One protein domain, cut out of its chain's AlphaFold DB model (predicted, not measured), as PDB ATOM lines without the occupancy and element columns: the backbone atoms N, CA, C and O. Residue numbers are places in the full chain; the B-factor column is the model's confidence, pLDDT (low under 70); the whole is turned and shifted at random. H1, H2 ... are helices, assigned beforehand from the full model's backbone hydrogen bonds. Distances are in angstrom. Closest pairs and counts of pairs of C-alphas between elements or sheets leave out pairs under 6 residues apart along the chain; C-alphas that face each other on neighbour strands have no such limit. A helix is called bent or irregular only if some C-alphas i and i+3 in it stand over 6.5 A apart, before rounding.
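AT A GLANCE: This is residues 27 to 123 of the 134 residues of an uncharacterized protein of Flammeovirga yaeyamensis (UniProt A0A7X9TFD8). One long helix, H5, makes the length of the domain, and a loose cluster of four shorter helices covers one side of it: H2 and H4 pack on H5, while H3 sits farther out, against the start of H1. After H4 a long stretch, residues 78 to 90, runs out to one end of H5 and turns back into it. The printed part has 97 residues with five named helices, H1 to H5 in that order along the chain, and no named strand; the class is all helix. The whole is only just compact, close to loose, with a radius of gyration of the C-alphas of 14.7 A, and spans 52 by 26 by 23 A.

HOW THE PARTS SIT: Begin with H5, residues 91 to 123. With its residues 106 to 117 alone it touches H2, residues 41 to 52; the closest C-alphas, those of Val 46 and Gly 113, are 5.9 A apart. These two run opposite ways at a steep tilt of 38 degrees, only just past shallow. With its residues 99 to 106 alone H5 touches H4, residues 71 to 77, at a steep tilt of 69 degrees, only just short of about perpendicular; the closest C-alphas, those of Asp 72 and Val 99, are 6.8 A apart. H2 and H4 are close but not clearly touching, about perpendicular at 81 degrees, with the C-alphas of Met 51 and Gln 77 closest at 6.8 A. Look next at H1, residues 28 to 34, and H3, residues 62 to 65: they only just touch, with 3 pairs of C-alphas within 8 A, the closest those of Leu 28 and Phe 65 at 4.8 A. H1 and H5 are near each other, with 5 pairs of C-alphas within 10 A; H3 and H5 are apart. Every O i to N i+4 pair is within hydrogen-bond range in H1, H2 and H4, and 27 of 29 are in H5; H3 is too short for such a pair.

IN THESE COORDINATES: Find C-alpha 91 at (169.537, 219.466, 214.780); from there H5 runs 47.3 A to C-alpha 123 at (131.236, 222.028, 187.151). It is neither bent nor irregular, but only just: C-alphas 92 and 95 are 6.1 A apart. H1 begins at C-alpha 28, (149.649, 208.275, 200.657), and measures 9.7 A, H2 15.8 A, H3 5.9 A and H4 9.9 A.

THE WHOLE: The C-alphas of Glu 89 and Glu 123 are the two farthest apart, at 52.7 A. The printed part has no cut, and the link from H4 to H5 is long, with 13 residues. The mean pLDDT of the printed part is 83.8; look for values under 70 at residues 54 to 58 and 84 to 93.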
ATOM      1  N   SER A  27     150.962 205.766 204.667       91.81
ATOM      2  CA  SER A  27     150.912 205.683 203.202       91.81
ATOM      3  C   SER A  27     150.177 206.887 202.599       91.81
ATOM      4  O   SER A  27     149.395 207.555 203.278       91.81
ATOM      5  N   LEU A  28     150.373 207.173 201.311       91.81
ATOM      6  CA  LEU A  28     149.649 208.275 200.657       91.81
ATOM      7  C   LEU A  28     148.142 207.979 200.541       91.81
ATOM      8  O   LEU A  28     147.326 208.896 200.590       91.81
ATOM      9  N   ASN A  29     147.749 206.704 200.458       93.06
ATOM     10  CA  ASN A  29     146.344 206.297 200.516       93.06
ATOM     11  C   ASN A  29     145.707 206.575 201.885       93.06
ATOM     12  O   ASN A  29     144.562 207.038 201.953       93.06
ATOM     13  N   ASP A  30     146.443 206.343 202.977       90.12
ATOM     14  CA  ASP A  30     145.988 206.738 204.315       90.12
ATOM     15  C   ASP A  30     145.816 208.262 204.378       90.12
ATOM     16  O   ASP A  30     144.813 208.749 204.896       90.12
ATOM     17  N   LEU A  31     146.751 209.022 203.792       89.06
ATOM     18  CA  LEU A  31     146.679 210.483 203.737       89.06
ATOM     19  C   LEU A  31     145.420 210.980 203.011       89.06
ATOM     20  O   LEU A  31     144.686 211.807 203.552       89.06
ATOM     21  N   LEU A  32     145.136 210.435 201.824       89.75
ATOM     22  CA  LEU A  32     143.913 210.735 201.070       89.75
ATOM     23  C   LEU A  32     142.653 210.415 201.884       89.75
ATOM     24  O   LEU A  32     141.711 211.212 201.912       89.75
ATOM     25  N   SER A  33     142.667 209.288 202.599       88.31
ATOM     26  CA  SER A  33     141.569 208.889 203.483       88.31
ATOM     27  C   SER A  33     141.359 209.897 204.615       88.31
ATOM     28  O   SER A  33     140.226 210.305 204.863       88.31
ATOM     29  N   TYR A  34     142.433 210.362 205.264       85.88
ATOM     30  CA  TYR A  34     142.353 211.390 206.311       85.88
ATOM     31  C   TYR A  34     141.840 212.736 205.787       85.88
ATOM     32  O   TYR A  34     141.124 213.442 206.499       85.88
ATOM     33  N   MET A  35     142.146 213.075 204.534       84.94
ATOM     34  CA  MET A  35     141.624 214.267 203.858       84.94
ATOM     35  C   MET A  35     140.177 214.102 203.360       84.94
ATOM     36  O   MET A  35     139.613 215.047 202.807       84.94
ATOM     37  N   ASN A  36     139.548 212.940 203.573       85.38
ATOM     38  CA  ASN A  36     138.218 212.586 203.070       85.38
ATOM     39  C   ASN A  36     138.095 212.651 201.535       85.38
ATOM     40  O   ASN A  36     137.036 213.005 201.009       85.38
ATOM     41  N   PHE A  37     139.163 212.301 200.812       85.44
ATOM     42  CA  PHE A  37     139.138 212.145 199.358       85.44
ATOM     43  C   PHE A  37     139.128 210.663 198.952       85.44
ATOM     44  O   PHE A  37     139.718 209.826 199.636       85.44
ATOM     45  N   PRO A  38     138.437 210.306 197.853       87.69
ATOM     46  CA  PRO A  38     138.404 208.933 197.371       87.69
ATOM     47  C   PRO A  38     139.784 208.492 196.872       87.69
ATOM     48  O   PRO A  38     140.451 209.216 196.141       87.69
ATOM     49  N   ILE A  39     140.181 207.266 197.204       91.88
ATOM     50  CA  ILE A  39     141.401 206.653 196.671       91.88
ATOM     51  C   ILE A  39     141.102 206.156 195.252       91.88
ATOM     52  O   ILE A  39     140.485 205.107 195.069       91.88
ATOM     53  N   ASN A  40     141.471 206.948 194.249       91.69
ATOM     54  CA  ASN A  40     141.301 206.632 192.832       91.69
ATOM     55  C   ASN A  40     142.375 207.319 191.981       91.69
ATOM     56  O   ASN A  40     143.077 208.203 192.467       91.69
ATOM     57  N   GLU A  41     142.434 206.956 190.697       90.56
ATOM     58  CA  GLU A  41     143.427 207.458 189.736       90.56
ATOM     59  C   GLU A  41     143.497 208.991 189.683       90.56
ATOM     60  O   GLU A  41     144.585 209.551 189.647       90.56
ATOM     61  N   LEU A  42     142.359 209.693 189.747       90.44
ATOM     62  CA  LEU A  42     142.344 211.161 189.704       90.44
ATOM     63  C   LEU A  42     142.985 211.782 190.952       90.44
ATOM     64  O   LEU A  42     143.708 212.769 190.858       90.44
ATOM     65  N   SER A  43     142.715 211.211 192.124       91.44
ATOM     66  CA  SER A  43     143.293 211.694 193.383       91.44
ATOM     67  C   SER A  43     144.770 211.312 193.490       91.44
ATOM     68  O   SER A  43     145.570 212.095 194.000       91.44
ATOM     69  N   HIS A  44     145.148 210.146 192.956       93.81
ATOM     70  CA  HIS A  44     146.543 209.736 192.803       93.81
ATOM     71  C   HIS A  44     147.310 210.681 191.885       93.81
ATOM     72  O   HIS A  44     148.390 211.119 192.261       93.81
ATOM     73  N   GLU A  45     146.734 211.084 190.753       90.94
ATOM     74  CA  GLU A  45     147.372 212.030 189.833       90.94
ATOM     75  C   GLU A  45     147.680 213.371 190.513       90.94
ATOM     76  O   GLU A  45     148.782 213.902 190.383       90.94
ATOM     77  N   VAL A  46     146.743 213.895 191.311       91.12
ATOM     78  CA  VAL A  46     146.967 215.129 192.083       91.12
ATOM     79  C   VAL A  46     148.155 214.973 193.031       91.12
ATOM     80  O   VAL A  46     149.044 215.824 193.053       91.12
ATOM     81  N   VAL A  47     148.198 213.885 193.802       92.00
ATOM     82  CA  VAL A  47     149.306 213.629 194.731       92.00
ATOM     83  C   VAL A  47     150.620 213.431 193.970       92.00
ATOM     84  O   VAL A  47     151.637 213.986 194.381       92.00
ATOM     85  N   ARG A  48     150.606 212.720 192.835       91.06
ATOM     86  CA  ARG A  48     151.777 212.520 191.969       91.06
ATOM     87  C   ARG A  48     152.324 213.855 191.474       91.06
ATOM     88  O   ARG A  48     153.524 214.091 191.582       91.06
ATOM     89  N   HIS A  49     151.465 214.759 191.006       89.31
ATOM     90  CA  HIS A  49     151.877 216.097 190.580       89.31
ATOM     91  C   HIS A  49     152.536 216.900 191.703       89.31
ATOM     92  O   HIS A  49     153.536 217.578 191.453       89.31
ATOM     93  N   VAL A  50     152.011 216.810 192.931       89.31
ATOM     94  CA  VAL A  50     152.614 217.477 194.094       89.31
ATOM     95  C   VAL A  50     153.967 216.854 194.440       89.31
ATOM     96  O   VAL A  50     154.933 217.587 194.640       89.31
ATOM     97  N   MET A  51     154.073 215.522 194.444       89.06
ATOM     98  CA  MET A  51     155.334 214.822 194.715       89.06
ATOM     99  C   MET A  51     156.413 215.120 193.669       89.06
ATOM    100  O   MET A  51     157.559 215.411 194.004       89.06
ATOM    101  N   LEU A  52     156.052 215.094 192.390       86.12
ATOM    102  CA  LEU A  52     156.982 215.365 191.298       86.12
ATOM    103  C   LEU A  52     157.238 216.865 191.085       86.12
ATOM    104  O   LEU A  52     158.077 217.226 190.257       86.12
ATOM    105  N   GLN A  53     156.529 217.744 191.804       76.06
ATOM    106  CA  GLN A  53     156.564 219.199 191.618       76.06
ATOM    107  C   GLN A  53     156.393 219.594 190.139       76.06
ATOM    108  O   GLN A  53     157.148 220.404 189.598       76.06
ATOM    109  N   SER A  54     155.420 218.976 189.466       62.47
ATOM    110  CA  SER A  54     155.127 219.185 188.037       62.47
ATOM    111  C   SER A  54     156.238 218.776 187.057       62.47
ATOM    112  O   SER A  54     156.210 219.182 185.894       62.47
ATOM    113  N   LYS A  55     157.211 217.958 187.476       64.50
ATOM    114  CA  LYS A  55     158.103 217.261 186.541       64.50
ATOM    115  C   LYS A  55     157.373 216.037 185.991       64.50
ATOM    116  O   LYS A  55     156.895 215.215 186.764       64.50
ATOM    117  N   ASN A  56     157.288 215.907 184.669       62.34
ATOM    118  CA  ASN A  56     156.837 214.652 184.067       62.34
ATOM    119  C   ASN A  56     157.958 213.628 184.224       62.34
ATOM    120  O   ASN A  56     158.956 213.683 183.502       62.34
ATOM    121  N   ASP A  57     157.802 212.743 185.201       68.44
ATOM    122  CA  ASP A  57     158.664 211.590 185.397       68.44
ATOM    123  C   ASP A  57     157.828 210.318 185.254       68.44
ATOM    124  O   ASP A  57     157.130 209.895 186.178       68.44
ATOM    125  N   ASP A  58     157.909 209.711 184.071       68.12
ATOM    126  CA  ASP A  58     157.219 208.461 183.740       68.12
ATOM    127  C   ASP A  58     157.752 207.258 184.547       68.12
ATOM    128  O   ASP A  58     157.221 206.154 184.440       68.12
ATOM    129  N   SER A  59     158.808 207.443 185.353       71.19
ATOM    130  CA  SER A  59     159.381 206.403 186.214       71.19
ATOM    131  C   SER A  59     158.819 206.382 187.640       71.19
ATOM    132  O   SER A  59     159.290 205.596 188.467       71.19
ATOM    133  N   PHE A  60     157.806 207.204 187.939       80.75
ATOM    134  CA  PHE A  60     157.187 207.241 189.263       80.75
ATOM    135  C   PHE A  60     156.603 205.872 189.660       80.75
ATOM    136  O   PHE A  60     155.753 205.302 188.977       80.75
ATOM    137  N   ASP A  61     157.078 205.327 190.782       85.00
ATOM    138  CA  ASP A  61     156.665 204.013 191.276       85.00
ATOM    139  C   ASP A  61     155.343 204.106 192.047       85.00
ATOM    140  O   ASP A  61     155.325 204.439 193.230       85.00
ATOM    141  N   GLU A  62     154.240 203.731 191.397       86.12
ATOM    142  CA  GLU A  62     152.886 203.731 191.972       86.12
ATOM    143  C   GLU A  62     152.754 202.948 193.288       86.12
ATOM    144  O   GLU A  62     151.882 203.238 194.108       86.12
ATOM    145  N   ARG A  63     153.647 201.989 193.568       88.75
ATOM    146  CA  ARG A  63     153.629 201.242 194.841       88.75
ATOM    147  C   ARG A  63     153.862 202.148 196.052       88.75
ATOM    148  O   ARG A  63     153.557 201.757 197.181       88.75
ATOM    149  N   ILE A  64     154.382 203.358 195.841       88.50
ATOM    150  CA  ILE A  64     154.561 204.369 196.883       88.50
ATOM    151  C   ILE A  64     153.237 204.790 197.536       88.50
ATOM    152  O   ILE A  64     153.238 205.156 198.711       88.50
ATOM    153  N   PHE A  65     152.105 204.669 196.832       92.06
ATOM    154  CA  PHE A  65     150.792 205.027 197.374       92.06
ATOM    155  C   PHE A  65     150.345 204.130 198.532       92.06
ATOM    156  O   PHE A  65     149.678 204.603 199.454       92.06
ATOM    157  N   GLU A  66     150.740 202.858 198.508       93.12
ATOM    158  CA  GLU A  66     150.410 201.856 199.530       93.12
ATOM    159  C   GLU A  66     151.541 201.655 200.546       93.12
ATOM    160  O   GLU A  66     151.329 201.162 201.658       93.12
ATOM    161  N   LYS A  67     152.768 202.036 200.177       92.38
ATOM    162  CA  LYS A  67     153.942 201.877 201.027       92.38
ATOM    163  C   LYS A  67     153.861 202.822 202.221       92.38
ATOM    164  O   LYS A  67     153.824 204.039 202.075       92.38
ATOM    165  N   LYS A  68     153.930 202.256 203.425       89.56
ATOM    166  CA  LYS A  68     154.064 203.050 204.645       89.56
ATOM    167  C   LYS A  68     155.477 203.612 204.765       89.56
ATOM    168  O   LYS A  68     156.448 202.856 204.727       89.56
ATOM    169  N   MET A  69     155.582 204.921 204.938       87.88
ATOM    170  CA  MET A  69     156.846 205.651 205.018       87.88
ATOM    171  C   MET A  69     156.798 206.676 206.145       87.88
ATOM    172  O   MET A  69     155.719 207.069 206.590       87.88
ATOM    173  N   SER A  70     157.966 207.094 206.629       85.50
ATOM    174  CA  SER A  70     158.026 208.235 207.538       85.50
ATOM    175  C   SER A  70     157.665 209.528 206.798       85.50
ATOM    176  O   SER A  70     157.771 209.602 205.573       85.50
ATOM    177  N   VAL A  71     157.255 210.557 207.541       85.75
ATOM    178  CA  VAL A  71     156.986 211.889 206.974       85.75
ATOM    179  C   VAL A  71     158.220 212.440 206.251       85.75
ATOM    180  O   VAL A  71     158.111 212.914 205.126       85.75
ATOM    181  N   ASP A  72     159.399 212.294 206.856       81.75
ATOM    182  CA  ASP A  72     160.678 212.708 206.270       81.75
ATOM    183  C   ASP A  72     160.967 211.986 204.938       81.75
ATOM    184  O   ASP A  72     161.342 212.624 203.955       81.75
ATOM    185  N   ASP A  73     160.709 210.676 204.853       85.12
ATOM    186  CA  ASP A  73     160.867 209.921 203.602       85.12
ATOM    187  C   ASP A  73     159.898 210.403 202.514       85.12
ATOM    188  O   ASP A  73     160.302 210.553 201.362       85.12
ATOM    189  N   ILE A  74     158.631 210.664 202.859       89.12
ATOM    190  CA  ILE A  74     157.632 211.189 201.911       89.12
ATOM    191  C   ILE A  74     158.079 212.549 201.376       89.12
ATOM    192  O   ILE A  74     158.060 212.773 200.167       89.12
ATOM    193  N   LEU A  75     158.526 213.439 202.263       88.69
ATOM    194  CA  LEU A  75     158.987 214.774 201.899       88.69
ATOM    195  C   LEU A  75     160.246 214.725 201.027       88.69
ATOM    196  O   LEU A  75     160.319 215.423 200.017       88.69
ATOM    197  N   LYS A  76     161.203 213.844 201.334       86.19
ATOM    198  CA  LYS A  76     162.383 213.618 200.485       86.19
ATOM    199  C   LYS A  76     162.009 213.105 199.098       86.19
ATOM    200  O   LYS A  76     162.560 213.584 198.109       86.19
ATOM    201  N   GLN A  77     161.059 212.172 199.006       86.81
ATOM    202  CA  GLN A  77     160.523 211.700 197.721       86.81
ATOM    203  C   GLN A  77     159.804 212.825 196.962       86.81
ATOM    204  O   GLN A  77     159.878 212.890 195.740       86.81
ATOM    205  N   ALA A  78     159.174 213.756 197.684       87.62
ATOM    206  CA  ALA A  78     158.586 214.976 197.135       87.62
ATOM    207  C   ALA A  78     159.611 216.108 196.874       87.62
ATOM    208  O   ALA A  78     159.232 217.260 196.658       87.62
ATOM    209  N   ASN A  79     160.912 215.788 196.877       87.38
ATOM    210  CA  ASN A  79     162.032 216.704 196.634       87.38
ATOM    211  C   ASN A  79     162.172 217.868 197.637       87.38
ATOM    212  O   ASN A  79     162.778 218.890 197.304       87.38
ATOM    213  N   TYR A  80     161.662 217.737 198.864       87.00
ATOM    214  CA  TYR A  80     161.981 218.684 199.935       87.00
ATOM    215  C   TYR A  80     163.421 218.470 200.416       87.00
ATOM    216  O   TYR A  80     163.897 217.340 200.545       87.00
ATOM    217  N   GLN A  81     164.125 219.573 200.668       83.56
ATOM    218  CA  GLN A  81     165.496 219.577 201.171       83.56
ATOM    219  C   GLN A  81     165.520 220.177 202.572       83.56
ATOM    220  O   GLN A  81     164.938 221.235 202.800       83.56
ATOM    221  N   PHE A  82     166.215 219.507 203.488       82.69
ATOM    222  CA  PHE A  82     166.380 219.948 204.871       82.69
ATOM    223  C   PHE A  82     167.800 220.455 205.083       82.69
ATOM    224  O   PHE A  82     168.758 219.855 204.584       82.69
ATOM    225  N   ILE A  83     167.930 221.572 205.793       77.69
ATOM    226  CA  ILE A  83     169.205 222.274 205.966       77.69
ATOM    227  C   ILE A  83     169.967 221.648 207.133       77.69
ATOM    228  O   ILE A  83     171.167 221.385 207.023       77.69
ATOM    229  N   TYR A  84     169.261 221.353 208.227       69.31
ATOM    230  CA  TYR A  84     169.857 220.740 209.408       69.31
ATOM    231  C   TYR A  84     169.969 219.226 209.243       69.31
ATOM    232  O   TYR A  84     169.005 218.528 208.923       69.31
ATOM    233  N   ASN A  85     171.166 218.706 209.496       67.19
ATOM    234  CA  ASN A  85     171.483 217.284 209.433       67.19
ATOM    235  C   ASN A  85     171.980 216.781 210.796       67.19
ATOM    236  O   ASN A  85     172.305 217.570 211.677       67.19
ATOM    237  N   LEU A  86     172.039 215.457 210.974       61.97
ATOM    238  CA  LEU A  86     172.371 214.790 212.248       61.97
ATOM    239  C   LEU A  86     173.704 215.228 212.888       61.97
ATOM    240  O   LEU A  86     173.947 214.907 214.048       61.97
ATOM    241  N   ASN A  87     174.562 215.925 212.143       62.41
ATOM    242  CA  ASN A  87     175.854 216.420 212.607       62.41
ATOM    243  C   ASN A  87     175.791 217.858 213.152       62.41
ATOM    244  O   ASN A  87     176.820 218.379 213.579       62.41
ATOM    245  N   ASP A  88     174.624 218.505 213.116       63.00
ATOM    246  CA  ASP A  88     174.434 219.879 213.567       63.00
ATOM    247  C   ASP A  88     174.048 219.928 215.055       63.00
ATOM    248  O   ASP A  88     173.149 219.213 215.505       63.00
ATOM    249  N   GLU A  89     174.694 220.794 215.840       61.53
ATOM    250  CA  GLU A  89     174.412 220.943 217.279       61.53
ATOM    251  C   GLU A  89     172.963 221.382 217.545       61.53
ATOM    252  O   GLU A  89     172.413 221.101 218.610       61.53
ATOM    253  N   LYS A  90     172.324 222.038 216.567       61.03
ATOM    254  CA  LYS A  90     170.934 222.517 216.646       61.03
ATOM    255  C   LYS A  90     169.911 221.580 216.003       61.03
ATOM    256  O   LYS A  90     168.725 221.908 215.953       61.03
ATOM    257  N   PHE A  91     170.352 220.408 215.542       64.25
ATOM    258  CA  PHE A  91     169.537 219.466 214.780       64.25
ATOM    259  C   PHE A  91     168.223 219.102 215.476       64.25
ATOM    260  O   PHE A  91     167.171 219.121 214.850       64.25
ATOM    261  N   ALA A  92     168.260 218.797 216.776       60.56
ATOM    262  CA  ALA A  92     167.107 218.221 217.466       60.56
ATOM    263  C   ALA A  92     165.882 219.152 217.537       60.56
ATOM    264  O   ALA A  92     164.758 218.657 217.537       60.56
ATOM    265  N   GLU A  93     166.088 220.468 217.598       64.06
ATOM    266  CA  GLU A  93     165.001 221.449 217.716       64.06
ATOM    267  C   GLU A  93     164.634 222.026 216.341       64.06
ATOM    268  O   GLU A  93     163.466 222.045 215.970       64.06
ATOM    269  N   GLN A  94     165.630 222.388 215.524       72.00
ATOM    270  CA  GLN A  94     165.388 223.107 214.269       72.00
ATOM    271  C   GLN A  94     165.001 222.193 213.095       72.00
ATOM    272  O   GLN A  94     164.264 222.618 212.211       72.00
ATOM    273  N   HIS A  95     165.436 220.927 213.086       75.50
ATOM    274  CA  HIS A  95     165.052 219.983 212.030       75.50
ATOM    275  C   HIS A  95     163.572 219.598 212.114       75.50
ATOM    276  O   HIS A  95     162.913 219.448 211.089       75.50
ATOM    277  N   LEU A  96     163.029 219.459 213.330       73.81
ATOM    278  CA  LEU A  96     161.608 219.161 213.511       73.81
ATOM    279  C   LEU A  96     160.733 220.302 212.993       73.81
ATOM    280  O   LEU A  96     159.731 220.036 212.334       73.81
ATOM    281  N   ASP A  97     161.129 221.550 213.235       80.25
ATOM    282  CA  ASP A  97     160.419 222.718 212.715       80.25
ATOM    283  C   ASP A  97     160.466 222.781 211.182       80.25
ATOM    284  O   ASP A  97     159.441 223.040 210.550       80.25
ATOM    285  N   GLU A  98     161.613 222.471 210.564       82.12
ATOM    286  CA  GLU A  98     161.724 222.378 209.099       82.12
ATOM    287  C   GLU A  98     160.830 221.281 208.515       82.12
ATOM    288  O   GLU A  98     160.136 221.509 207.523       82.12
ATOM    289  N   VAL A  99     160.821 220.096 209.132       83.31
ATOM    290  CA  VAL A  99     159.983 218.972 208.698       83.31
ATOM    291  C   VAL A  99     158.502 219.304 208.861       83.31
ATOM    292  O   VAL A  99     157.728 219.025 207.949       83.31
ATOM    293  N   ASN A 100     158.103 219.930 209.971       83.44
ATOM    294  CA  ASN A 100     156.725 220.373 210.189       83.44
ATOM    295  C   ASN A 100     156.288 221.391 209.132       83.44
ATOM    296  O   ASN A 100     155.250 221.208 208.505       83.44
ATOM    297  N   ALA A 101     157.102 222.418 208.878       86.88
ATOM    298  CA  ALA A 101     156.786 223.435 207.881       86.88
ATOM    299  C   ALA A 101     156.688 222.848 206.462       86.88
ATOM    300  O   ALA A 101     155.770 223.176 205.711       86.88
ATOM    301  N   ALA A 102     157.611 221.953 206.097       88.88
ATOM    302  CA  ALA A 102     157.582 221.249 204.818       88.88
ATOM    303  C   ALA A 102     156.359 220.330 204.688       88.88
ATOM    304  O   ALA A 102     155.756 220.243 203.619       88.88
ATOM    305  N   TRP A 103     155.980 219.659 205.777       89.50
ATOM    306  CA  TRP A 103     154.796 218.815 205.825       89.50
ATOM    307  C   TRP A 103     153.512 219.619 205.653       89.50
ATOM    308  O   TRP A 103     152.686 219.251 204.824       89.50
ATOM    309  N   ASP A 104     153.365 220.737 206.360       88.81
ATOM    310  CA  ASP A 104     152.193 221.605 206.234       88.81
ATOM    311  C   ASP A 104     152.042 222.143 204.802       88.81
ATOM    312  O   ASP A 104     150.956 222.053 204.226       88.81
ATOM    313  N   ASP A 105     153.134 222.602 204.180       90.69
ATOM    314  CA  ASP A 105     153.145 223.034 202.773       90.69
ATOM    315  C   ASP A 105     152.774 221.889 201.811       90.69
ATOM    316  O   ASP A 105     151.989 222.071 200.875       90.69
ATOM    317  N   PHE A 106     153.286 220.681 202.053       91.19
ATOM    318  CA  PHE A 106     152.944 219.495 201.265       91.19
ATOM    319  C   PHE A 106     151.449 219.154 201.360       91.19
ATOM    320  O   PHE A 106     150.786 218.932 200.339       91.19
ATOM    321  N   LEU A 107     150.891 219.152 202.575       90.38
ATOM    322  CA  LEU A 107     149.469 218.903 202.815       90.38
ATOM    323  C   LEU A 107     148.582 219.972 202.183       90.38
ATOM    324  O   LEU A 107     147.531 219.644 201.621       90.38
ATOM    325  N   GLU A 108     148.990 221.235 202.270       91.44
ATOM    326  CA  GLU A 108     148.265 222.351 201.678       91.44
ATOM    327  C   GLU A 108     148.181 222.191 200.157       91.44
ATOM    328  O   GLU A 108     147.082 222.238 199.597       91.44
ATOM    329  N   LYS A 109     149.305 221.900 199.491       92.62
ATOM    330  CA  LYS A 109     149.353 221.680 198.038       92.62
ATOM    331  C   LYS A 109     148.459 220.527 197.590       92.62
ATOM    332  O   LYS A 109     147.706 220.679 196.625       92.62
ATOM    333  N   ILE A 110     148.490 219.396 198.302       92.12
ATOM    334  CA  ILE A 110     147.594 218.266 198.016       92.12
ATOM    335  C   ILE A 110     146.136 218.691 198.189       92.12
ATOM    336  O   ILE A 110     145.317 218.470 197.297       92.12
ATOM    337  N   THR A 111     145.805 219.337 199.306       91.12
ATOM    338  CA  THR A 111     144.429 219.754 199.606       91.12
ATOM    339  C   THR A 111     143.891 220.708 198.543       91.12
ATOM    340  O   THR A 111     142.778 220.516 198.054       91.12
ATOM    341  N   GLN A 112     144.682 221.705 198.139       91.69
ATOM    342  CA  GLN A 112     144.311 222.649 197.085       91.69
ATOM    343  C   GLN A 112     144.078 221.934 195.748       91.69
ATOM    344  O   GLN A 112     143.038 222.142 195.118       91.69
ATOM    345  N   GLY A 113     144.988 221.041 195.342       90.12
ATOM    346  CA  GLY A 113     144.847 220.266 194.107       90.12
ATOM    347  C   GLY A 113     143.596 219.380 194.104       90.12
ATOM    348  O   GLY A 113     142.836 219.359 193.133       90.12
ATOM    349  N   LEU A 114     143.323 218.708 195.222       92.25
ATOM    350  CA  LEU A 114     142.153 217.848 195.379       92.25
ATOM    351  C   LEU A 114     140.848 218.661 195.395       92.25
ATOM    352  O   LEU A 114     139.845 218.248 194.806       92.25
ATOM    353  N   MET A 115     140.844 219.845 196.014       90.50
ATOM    354  CA  MET A 115     139.701 220.757 195.959       90.50
ATOM    355  C   MET A 115     139.432 221.244 194.537       90.50
ATOM    356  O   MET A 115     138.282 221.209 194.099       90.50
ATOM    357  N   MET A 116     140.465 221.645 193.792       90.75
ATOM    358  CA  MET A 116     140.318 222.047 192.391       90.75
ATOM    359  C   MET A 116     139.737 220.922 191.533       90.75
ATOM    360  O   MET A 116     138.811 221.163 190.758       90.75
ATOM    361  N   LEU A 117     140.217 219.689 191.716       89.12
ATOM    362  CA  LEU A 117     139.661 218.505 191.064       89.12
ATOM    363  C   LEU A 117     138.178 218.310 191.415       89.12
ATOM    364  O   LEU A 117     137.344 218.070 190.545       89.12
ATOM    365  N   ARG A 118     137.816 218.443 192.695       86.12
ATOM    366  CA  ARG A 118     136.417 218.331 193.123       86.12
ATOM    367  C   ARG A 118     135.538 219.391 192.458       86.12
ATOM    368  O   ARG A 118     134.435 219.066 192.020       86.12
ATOM    369  N   TYR A 119     136.006 220.634 192.382       88.75
ATOM    370  CA  TYR A 119     135.271 221.719 191.737       88.75
ATOM    371  C   TYR A 119     135.109 221.497 190.233       88.75
ATOM    372  O   TYR A 119     133.998 221.660 189.731       88.75
ATOM    373  N   SER A 120     136.156 221.057 189.530       87.00
ATOM    374  CA  SER A 120     136.082 220.810 188.084       87.00
ATOM    375  C   SER A 120     135.102 219.685 187.738       87.00
ATOM    376  O   SER A 120     134.321 219.808 186.794       87.00
ATOM    377  N   ILE A 121     135.056 218.622 188.549       87.12
ATOM    378  CA  ILE A 121     134.074 217.540 188.395       87.12
ATOM    379  C   ILE A 121     132.648 218.062 188.619       87.12
ATOM    380  O   ILE A 121     131.746 217.761 187.835       87.12
ATOM    381  N   LEU A 122     132.425 218.849 189.678       87.50
ATOM    382  CA  LEU A 122     131.108 219.426 189.967       87.50
ATOM    383  C   LEU A 122     130.631 220.347 188.840       87.50
ATOM    384  O   LEU A 122     129.459 220.288 188.460       87.50
ATOM    385  N   GLU A 123     131.529 221.156 188.284       88.50
ATOM    386  CA  GLU A 123     131.236 222.028 187.151       88.50
ATOM    387  C   GLU A 123     130.877 221.225 185.894       88.50
ATOM    388  O   GLU A 123     129.839 221.484 185.280       88.50
TER     389      GLU A 123